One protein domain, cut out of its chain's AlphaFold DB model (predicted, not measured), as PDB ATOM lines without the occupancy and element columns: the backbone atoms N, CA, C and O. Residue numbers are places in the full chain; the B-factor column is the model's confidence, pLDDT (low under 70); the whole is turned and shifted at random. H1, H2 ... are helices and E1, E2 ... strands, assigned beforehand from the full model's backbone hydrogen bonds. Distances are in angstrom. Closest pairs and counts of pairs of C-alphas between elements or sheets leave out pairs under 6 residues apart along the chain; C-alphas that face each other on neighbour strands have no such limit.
ATOM      1  N   ARG A   5      49.283  -7.022 -20.848       87.06
ATOM      2  CA  ARG A   5      48.511  -6.322 -19.823       87.06
ATOM      3  C   ARG A   5      47.445  -7.248 -19.261       87.06
ATOM      4  O   ARG A   5      46.801  -7.980 -20.011       87.06
ATOM      5  N   ILE A   6      47.201  -7.175 -17.958       86.44
ATOM      6  CA  ILE A   6      45.993  -7.765 -17.376       86.44
ATOM      7  C   ILE A   6      44.817  -6.881 -17.795       86.44
ATOM      8  O   ILE A   6      44.741  -5.721 -17.393       86.44
ATOM      9  N   SER A   7      43.913  -7.408 -18.621       89.12
ATOM     10  CA  SER A   7      42.746  -6.654 -19.094       89.12
ATOM     11  C   SER A   7      41.488  -6.917 -18.271       89.12
ATOM     12  O   SER A   7      40.593  -6.075 -18.232       89.12
ATOM     13  N   SER A   8      41.419  -8.056 -17.575       88.75
ATOM     14  CA  SER A   8      40.308  -8.391 -16.683       88.75
ATOM     15  C   SER A   8      40.735  -9.381 -15.600       88.75
ATOM     16  O   SER A   8      41.456 -10.338 -15.875       88.75
ATOM     17  N   VAL A   9      40.207  -9.191 -14.389       87.69
ATOM     18  CA  VAL A   9      40.253 -10.158 -13.283       87.69
ATOM     19  C   VAL A   9      38.829 -10.349 -12.770       87.69
ATOM     20  O   VAL A   9      38.178  -9.377 -12.388       87.69
ATOM     21  N   GLN A  10      38.329 -11.583 -12.775       88.88
ATOM     22  CA  GLN A  10      36.984 -11.920 -12.305       88.88
ATOM     23  C   GLN A  10      37.056 -12.988 -11.221       88.88
ATOM     24  O   GLN A  10      37.624 -14.057 -11.429       88.88
ATOM     25  N   VAL A  11      36.453 -12.710 -10.067       85.44
ATOM     26  CA  VAL A  11      36.384 -13.649  -8.943       85.44
ATOM     27  C   VAL A  11      35.004 -14.287  -8.919       85.44
ATOM     28  O   VAL A  11      33.988 -13.597  -8.848       85.44
ATOM     29  N   PHE A  12      34.967 -15.613  -8.956       85.88
ATOM     30  CA  PHE A  12      33.753 -16.405  -8.844       85.88
ATOM     31  C   PHE A  12      33.676 -16.986  -7.443       85.88
ATOM     32  O   PHE A  12      34.653 -17.538  -6.934       85.88
ATOM     33  N   THR A  13      32.506 -16.868  -6.821       83.44
ATOM     34  CA  THR A  13      32.280 -17.344  -5.458       83.44
ATOM     35  C   THR A  13      31.154 -18.363  -5.405       83.44
ATOM     36  O   THR A  13      30.089 -18.126  -5.976       83.44
ATOM     37  N   VAL A  14      31.342 -19.439  -4.644       82.94
ATOM     38  CA  VAL A  14      30.322 -20.449  -4.339       82.94
ATOM     39  C   VAL A  14      30.118 -20.474  -2.825       82.94
ATOM     40  O   VAL A  14      31.074 -20.561  -2.058       82.94
ATOM     41  N   ASN A  15      28.867 -20.352  -2.369       84.44
ATOM     42  CA  ASN A  15      28.514 -20.336  -0.939       84.44
ATOM     43  C   ASN A  15      29.318 -19.313  -0.099       84.44
ATOM     44  O   ASN A  15      29.700 -19.589   1.037       84.44
ATOM     45  N   GLY A  16      29.603 -18.135  -0.669       78.38
ATOM     46  CA  GLY A  16      30.351 -17.062   0.003       78.38
ATOM     47  C   GLY A  16      31.865 -17.287   0.096       78.38
ATOM     48  O   GLY A  16      32.545 -16.543   0.798       78.38
ATOM     49  N   ARG A  17      32.404 -18.296  -0.595       76.25
ATOM     50  CA  ARG A  17      33.844 -18.571  -0.691       76.25
ATOM     51  C   ARG A  17      34.309 -18.399  -2.127       76.25
ATOM     52  O   ARG A  17      33.555 -18.724  -3.039       76.25
ATOM     53  N   ALA A  18      35.524 -17.895  -2.326       78.38
ATOM     54  CA  ALA A  18      36.144 -17.880  -3.646       78.38
ATOM     55  C   ALA A  18      36.291 -19.322  -4.154       78.38
ATOM     56  O   ALA A  18      36.832 -20.170  -3.453       78.38
ATOM     57  N   ASP A  19      35.754 -19.572  -5.344       82.56
ATOM     58  CA  ASP A  19      35.757 -20.860  -6.040       82.56
ATOM     59  C   ASP A  19      36.790 -20.857  -7.168       82.56
ATOM     60  O   ASP A  19      37.570 -21.793  -7.314       82.56
ATOM     61  N   ARG A  20      36.853 -19.760  -7.929       84.81
ATOM     62  CA  ARG A  20      37.880 -19.563  -8.951       84.81
ATOM     63  C   ARG A  20      38.128 -18.091  -9.245       84.81
ATOM     64  O   ARG A  20      37.229 -17.263  -9.091       84.81
ATOM     65  N   VAL A  21      39.320 -17.773  -9.735       85.94
ATOM     66  CA  VAL A  21      39.647 -16.465 -10.315       85.94
ATOM     67  C   VAL A  21      40.001 -16.641 -11.783       85.94
ATOM     68  O   VAL A  21      40.900 -17.403 -12.119       85.94
ATOM     69  N   GLN A  22      39.293 -15.937 -12.658       87.50
ATOM     70  CA  GLN A  22      39.600 -15.866 -14.081       87.50
ATOM     71  C   GLN A  22      40.435 -14.615 -14.345       87.50
ATOM     72  O   GLN A  22      40.038 -13.507 -13.975       87.50
ATOM     73  N   VAL A  23      41.581 -14.792 -14.992       88.06
ATOM     74  CA  VAL A  23      42.488 -13.706 -15.370       88.06
ATOM     75  C   VAL A  23      42.614 -13.695 -16.880       88.06
ATOM     76  O   VAL A  23      42.879 -14.730 -17.491       88.06
ATOM     77  N   ARG A  24      42.422 -12.516 -17.470       89.00
ATOM     78  CA  ARG A  24      42.592 -12.277 -18.899       89.00
ATOM     79  C   ARG A  24      43.827 -11.419 -19.125       89.00
ATOM     80  O   ARG A  24      43.903 -10.293 -18.626       89.00
ATOM     81  N   LEU A  25      44.766 -11.962 -19.886       87.81
ATOM     82  CA  LEU A  25      45.968 -11.288 -20.350       87.81
ATOM     83  C   LEU A  25      45.794 -10.945 -21.833       87.81
ATOM     84  O   LEU A  25      45.385 -11.785 -22.633       87.81
ATOM     85  N   GLU A  26      46.102  -9.709 -22.196       87.62
ATOM     86  CA  GLU A  26      46.161  -9.247 -23.581       87.62
ATOM     87  C   GLU A  26      47.607  -8.934 -23.937       87.62
ATOM     88  O   GLU A  26      48.258  -8.153 -23.242       87.62
ATOM     89  N   CYS A  27      48.094  -9.546 -25.010       83.44
ATOM     90  CA  CYS A  27      49.431  -9.321 -25.541       83.44
ATOM     91  C   CYS A  27      49.396  -8.283 -26.673       83.44
ATOM     92  O   CYS A  27      48.356  -8.054 -27.299       83.44
ATOM     93  N   ASP A  28      50.539  -7.646 -26.942       79.94
ATOM     94  CA  ASP A  28      50.666  -6.587 -27.960       79.94
ATOM     95  C   ASP A  28      50.314  -7.054 -29.389       79.94
ATOM     96  O   ASP A  28      49.947  -6.246 -30.242       79.94
ATOM     97  N   ASP A  29      50.399  -8.356 -29.656       78.25
ATOM     98  CA  ASP A  29      50.047  -9.006 -30.924       78.25
ATOM     99  C   ASP A  29      48.545  -9.333 -31.055       78.25
ATOM    100  O   ASP A  29      48.136 -10.027 -31.985       78.25
ATOM    101  N   ALA A  30      47.722  -8.811 -30.140       72.12
ATOM    102  CA  ALA A  30      46.301  -9.109 -29.982       72.12
ATOM    103  C   ALA A  30      45.988 -10.555 -29.554       72.12
ATOM    104  O   ALA A  30      44.812 -10.936 -29.531       72.12
ATOM    105  N   ALA A  31      46.991 -11.347 -29.152       76.81
ATOM    106  CA  ALA A  31      46.739 -12.625 -28.509       76.81
ATOM    107  C   ALA A  31      46.074 -12.393 -27.146       76.81
ATOM    108  O   ALA A  31      46.512 -11.583 -26.322       76.81
ATOM    109  N   VAL A  32      44.982 -13.117 -26.916       80.38
ATOM    110  CA  VAL A  32      44.259 -13.107 -25.649       80.38
ATOM    111  C   VAL A  32      44.492 -14.443 -24.975       80.38
ATOM    112  O   VAL A  32      44.145 -15.484 -25.528       80.38
ATOM    113  N   PHE A  33      45.019 -14.396 -23.760       80.69
ATOM    114  CA  PHE A  33      45.148 -15.557 -22.904       80.69
ATOM    115  C   PHE A  33      44.181 -15.447 -21.727       80.69
ATOM    116  O   PHE A  33      44.059 -14.394 -21.102       80.69
ATOM    117  N   GLU A  34      43.489 -16.540 -21.425       83.81
ATOM    118  CA  GLU A  34      42.572 -16.624 -20.296       83.81
ATOM    119  C   GLU A  34      42.936 -17.835 -19.439       83.81
ATOM    120  O   GLU A  34      42.973 -18.961 -19.933       83.81
ATOM    121  N   CYS A  35      43.180 -17.614 -18.146       81.94
ATOM    122  CA  CYS A  35      43.403 -18.694 -17.189       81.94
ATOM    123  C   CYS A  35      42.399 -18.652 -16.042       81.94
ATOM    124  O   CYS A  35      42.017 -17.582 -15.567       81.94
ATOM    125  N   CYS A  36      42.035 -19.837 -15.556       82.12
ATOM    126  CA  CYS A  36      41.226 -20.016 -14.358       82.12
ATOM    127  C   CYS A  36      42.087 -20.603 -13.233       82.12
ATOM    128  O   CYS A  36      42.540 -21.741 -13.327       82.12
ATOM    129  N   LEU A  37      42.275 -19.840 -12.160       79.88
ATOM    130  CA  LEU A  37      42.865 -20.301 -10.906       79.88
ATOM    131  C   LEU A  37      41.742 -20.887 -10.044       79.88
ATOM    132  O   LEU A  37      40.849 -20.146  -9.639       79.88
ATOM    133  N   LEU A  38      41.749 -22.197  -9.802       78.00
ATOM    134  CA  LEU A  38      40.721 -22.887  -9.011       78.00
ATOM    135  C   LEU A  38      41.068 -22.877  -7.516       78.00
ATOM    136  O   LEU A  38      42.240 -22.907  -7.149       78.00
ATOM    137  N   ALA A  39      40.045 -22.868  -6.659       70.94
ATOM    138  CA  ALA A  39      40.188 -22.979  -5.207       70.94
ATOM    139  C   ALA A  39      40.517 -24.403  -4.736       70.94
ATOM    140  O   ALA A  39      40.984 -24.584  -3.613       70.94
ATOM    141  N   GLU A  40      40.247 -25.418  -5.562       64.25
ATOM    142  CA  GLU A  40      40.545 -26.817  -5.257       64.25
ATOM    143  C   GLU A  40      41.947 -27.188  -5.782       64.25
ATOM    144  O   GLU A  40      42.172 -27.224  -6.991       64.25
ATOM    145  N   GLY A  41      42.905 -27.440  -4.876       61.31
ATOM    146  CA  GLY A  41      44.339 -27.619  -5.187       61.31
ATOM    147  C   GLY A  41      45.236 -26.625  -4.426       61.31
ATOM    148  O   GLY A  41      44.712 -25.847  -3.641       61.31
ATOM    149  N   GLU A  42      46.572 -26.677  -4.593       49.34
ATOM    150  CA  GLU A  42      47.608 -25.950  -3.807       49.34
ATOM    151  C   GLU A  42      47.465 -24.407  -3.707       49.34
ATOM    152  O   GLU A  42      48.259 -23.623  -4.237       49.34
ATOM    153  N   GLY A  43      46.493 -23.928  -2.946       52.44
ATOM    154  CA  GLY A  43      46.458 -22.537  -2.524       52.44
ATOM    155  C   GLY A  43      45.044 -22.051  -2.332       52.44
ATOM    156  O   GLY A  43      44.358 -21.714  -3.291       52.44
ATOM    157  N   ASP A  44      44.654 -21.966  -1.066       60.38
ATOM    158  CA  ASP A  44      43.498 -21.211  -0.605       60.38
ATOM    159  C   ASP A  44      43.529 -19.828  -1.298       60.38
ATOM    160  O   ASP A  44      44.411 -19.016  -1.024       60.38
ATOM    161  N   LEU A  45      42.592 -19.541  -2.215       64.69
ATOM    162  CA  LEU A  45      42.506 -18.261  -2.953       64.69
ATOM    163  C   LEU A  45      42.301 -17.039  -2.026       64.69
ATOM    164  O   LEU A  45      42.120 -15.919  -2.500       64.69
ATOM    165  N   LYS A  46      42.266 -17.252  -0.704       62.44
ATOM    166  CA  LYS A  46      41.922 -16.263   0.316       62.44
ATOM    167  C   LYS A  46      42.952 -15.149   0.481       62.44
ATOM    168  O   LYS A  46      42.568 -14.104   0.994       62.44
ATOM    169  N   GLU A  47      44.203 -15.334   0.053       67.69
ATOM    170  CA  GLU A  47      45.282 -14.360   0.302       67.69
ATOM    171  C   GLU A  47      46.247 -14.174  -0.885       67.69
ATOM    172  O   GLU A  47      47.436 -13.963  -0.684       67.69
ATOM    173  N   LEU A  48      45.763 -14.231  -2.132       72.44
ATOM    174  CA  LEU A  48      46.610 -13.904  -3.288       72.44
ATOM    175  C   LEU A  48      46.693 -12.388  -3.499       72.44
ATOM    176  O   LEU A  48      45.685 -11.719  -3.744       72.44
ATOM    177  N   SER A  49      47.909 -11.852  -3.470       80.00
ATOM    178  CA  SER A  49      48.199 -10.518  -3.987       80.00
ATOM    179  C   SER A  49      48.023 -10.468  -5.508       80.00
ATOM    180  O   SER A  49      48.096 -11.482  -6.204       80.00
ATOM    181  N   LEU A  50      47.835  -9.263  -6.057       76.94
ATOM    182  CA  LEU A  50      47.764  -9.073  -7.513       76.94
ATOM    183  C   LEU A  50      49.037  -9.561  -8.225       76.94
ATOM    184  O   LEU A  50      48.936 -10.114  -9.313       76.94
ATOM    185  N   SER A  51      50.208  -9.411  -7.599       81.94
ATOM    186  CA  SER A  51      51.484  -9.894  -8.138       81.94
ATOM    187  C   SER A  51      51.565 -11.419  -8.198       81.94
ATOM    188  O   SER A  51      52.031 -11.963  -9.193       81.94
ATOM    189  N   GLU A  52      51.081 -12.127  -7.175       82.38
ATOM    190  CA  GLU A  52      51.067 -13.600  -7.178       82.38
ATOM    191  C   GLU A  52      50.040 -14.147  -8.172       82.38
ATOM    192  O   GLU A  52      50.261 -15.171  -8.819       82.38
ATOM    193  N   LEU A  53      48.908 -13.452  -8.307       80.00
ATOM    194  CA  LEU A  53      47.897 -13.756  -9.311       80.00
ATOM    195  C   LEU A  53      48.472 -13.620 -10.729       80.00
ATOM    196  O   LEU A  53      48.264 -14.497 -11.566       80.00
ATOM    197  N   GLU A  54      49.206 -12.539 -10.979       82.25
ATOM    198  CA  GLU A  54      49.891 -12.277 -12.242       82.25
ATOM    199  C   GLU A  54      50.958 -13.337 -12.541       82.25
ATOM    200  O   GLU A  54      50.950 -13.921 -13.623       82.25
ATOM    201  N   GLU A  55      51.826 -13.655 -11.578       84.81
ATOM    202  CA  GLU A  55      52.875 -14.669 -11.735       84.81
ATOM    203  C   GLU A  55      52.290 -16.046 -12.080       84.81
ATOM    204  O   GLU A  55      52.722 -16.689 -13.041       84.81
ATOM    205  N   ARG A  56      51.245 -16.473 -11.360       82.00
ATOM    206  CA  ARG A  56      50.549 -17.736 -11.645       82.00
ATOM    207  C   ARG A  56      49.898 -17.722 -13.026       82.00
ATOM    208  O   ARG A  56      50.026 -18.697 -13.764       82.00
ATOM    209  N   ALA A  57      49.228 -16.631 -13.399       80.25
ATOM    210  CA  ALA A  57      48.612 -16.496 -14.717       80.25
ATOM    211  C   ALA A  57      49.648 -16.620 -15.847       80.25
ATOM    212  O   ALA A  57      49.402 -17.308 -16.837       80.25
ATOM    213  N   LEU A  58      50.830 -16.023 -15.675       80.19
ATOM    214  CA  LEU A  58      51.928 -16.105 -16.640       80.19
ATOM    215  C   LEU A  58      52.559 -17.490 -16.714       80.19
ATOM    216  O   LEU A  58      52.918 -17.917 -17.808       80.19
ATOM    217  N   MET A  59      52.683 -18.202 -15.591       79.81
ATOM    218  CA  MET A  59      53.146 -19.591 -15.598       79.81
ATOM    219  C   MET A  59      52.224 -20.478 -16.443       79.81
ATOM    220  O   MET A  59      52.701 -21.190 -17.325       79.81
ATOM    221  N   TYR A  60      50.906 -20.382 -16.240       73.62
ATOM    222  CA  TYR A  60      49.937 -21.140 -17.039       73.62
ATOM    223  C   TYR A  60      49.903 -20.696 -18.510       73.62
ATOM    224  O   TYR A  60      49.728 -21.531 -19.402       73.62
ATOM    225  N   ALA A  61      50.108 -19.402 -18.781       70.50
ATOM    226  CA  ALA A  61      50.252 -18.894 -20.144       70.50
ATOM    227  C   ALA A  61      51.477 -19.502 -20.834       70.50
ATOM    228  O   ALA A  61      51.364 -20.042 -21.931       70.50
ATOM    229  N   ALA A  62      52.634 -19.480 -20.168       67.25
ATOM    230  CA  ALA A  62      53.890 -20.028 -20.671       67.25
ATOM    231  C   ALA A  62      53.805 -21.529 -20.982       67.25
ATOM    232  O   ALA A  62      54.333 -21.964 -22.005       67.25
ATOM    233  N   ASP A  63      53.122 -22.311 -20.142       61.59
ATOM    234  CA  ASP A  63      52.886 -23.734 -20.413       61.59
ATOM    235  C   ASP A  63      51.964 -23.951 -21.619       61.59
ATOM    236  O   ASP A  63      52.170 -24.895 -22.381       61.59
ATOM    237  N   SER A  64      51.011 -23.047 -21.859       58.56
ATOM    238  CA  SER A  64      50.154 -23.097 -23.051       58.56
ATOM    239  C   SER A  64      50.939 -22.811 -24.340       58.56
ATOM    240  O   SER A  64      50.677 -23.441 -25.357       58.56
ATOM    241  N   PHE A  65      51.962 -21.948 -24.290       54.34
ATOM    242  CA  PHE A  65      52.863 -21.677 -25.423       54.34
ATOM    243  C   PHE A  65      53.887 -22.793 -25.699       54.34
ATOM    244  O   PHE A  65      54.565 -22.763 -26.722       54.34
ATOM    245  N   ARG A  66      54.062 -23.760 -24.785       52.34
ATOM    246  CA  ARG A  66      54.987 -24.896 -24.975       52.34
ATOM    247  C   ARG A  66      54.373 -26.070 -25.732       52.34
ATOM    248  O   ARG A  66      55.107 -26.985 -26.101       52.34
TER     249      ARG A  66
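Overview. This is residues 5 to 66 of the 68 residues of an uncharacterized protein of Escherichia coli (UniProt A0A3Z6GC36). A small antiparallel sheet of three long strands, E1, E2 and E3, has one helix, H1, lying crosswise over one face, while the other face is bare. The printed part has 62 residues, with three named strands and one named helix in the order E1, E2, E3, H1 along the chain; the sheet order is E1 - E2 - E3, and the class is mixed, helices and strands, in two layers, with H1 on one face of the sheet. The whole is compact, with a radius of gyration of the C-alphas of 12.0 A, yet elongated, spanning 38 by 20 by 17 A.

Along the chain. Find C-alpha 5 at (48.511, -6.322, -19.823); from there E1, residues 5 to 14, runs 27.8 A. E2, residues 17 to 27, covers 30.8 A, and E3, residues 32 to 38, 19.6 A. H1, residues 50 to 64, runs 21.1 A to C-alpha 64 at (50.154, -23.097, -23.051).

Arrangement. The strands form a meander, each the antiparallel neighbour of the one before. In the hairpin of E1 and E2, look for N 10 and O 22, 2.8 A apart; in that of E2 and E3, for N 23 and O 35, 2.9 A. H1 is on the sheet at a height of 8.5 A and runs across the strands, at 79 degrees to E1 on the local plane. Its closest C-alphas to E3 are Ala 57 and Cys 35, 6.2 A apart. In H1 every O i to N i+4 pair is within hydrogen-bond range.

Size, cuts and confidence. The C-alphas farthest apart, of Asn 15 and Asp 29, are 38.6 A apart. The printed part has no cut, and the link from E3 to H1 is long. Confidence is under 70 at residues 40 to 47 and 62 to 66.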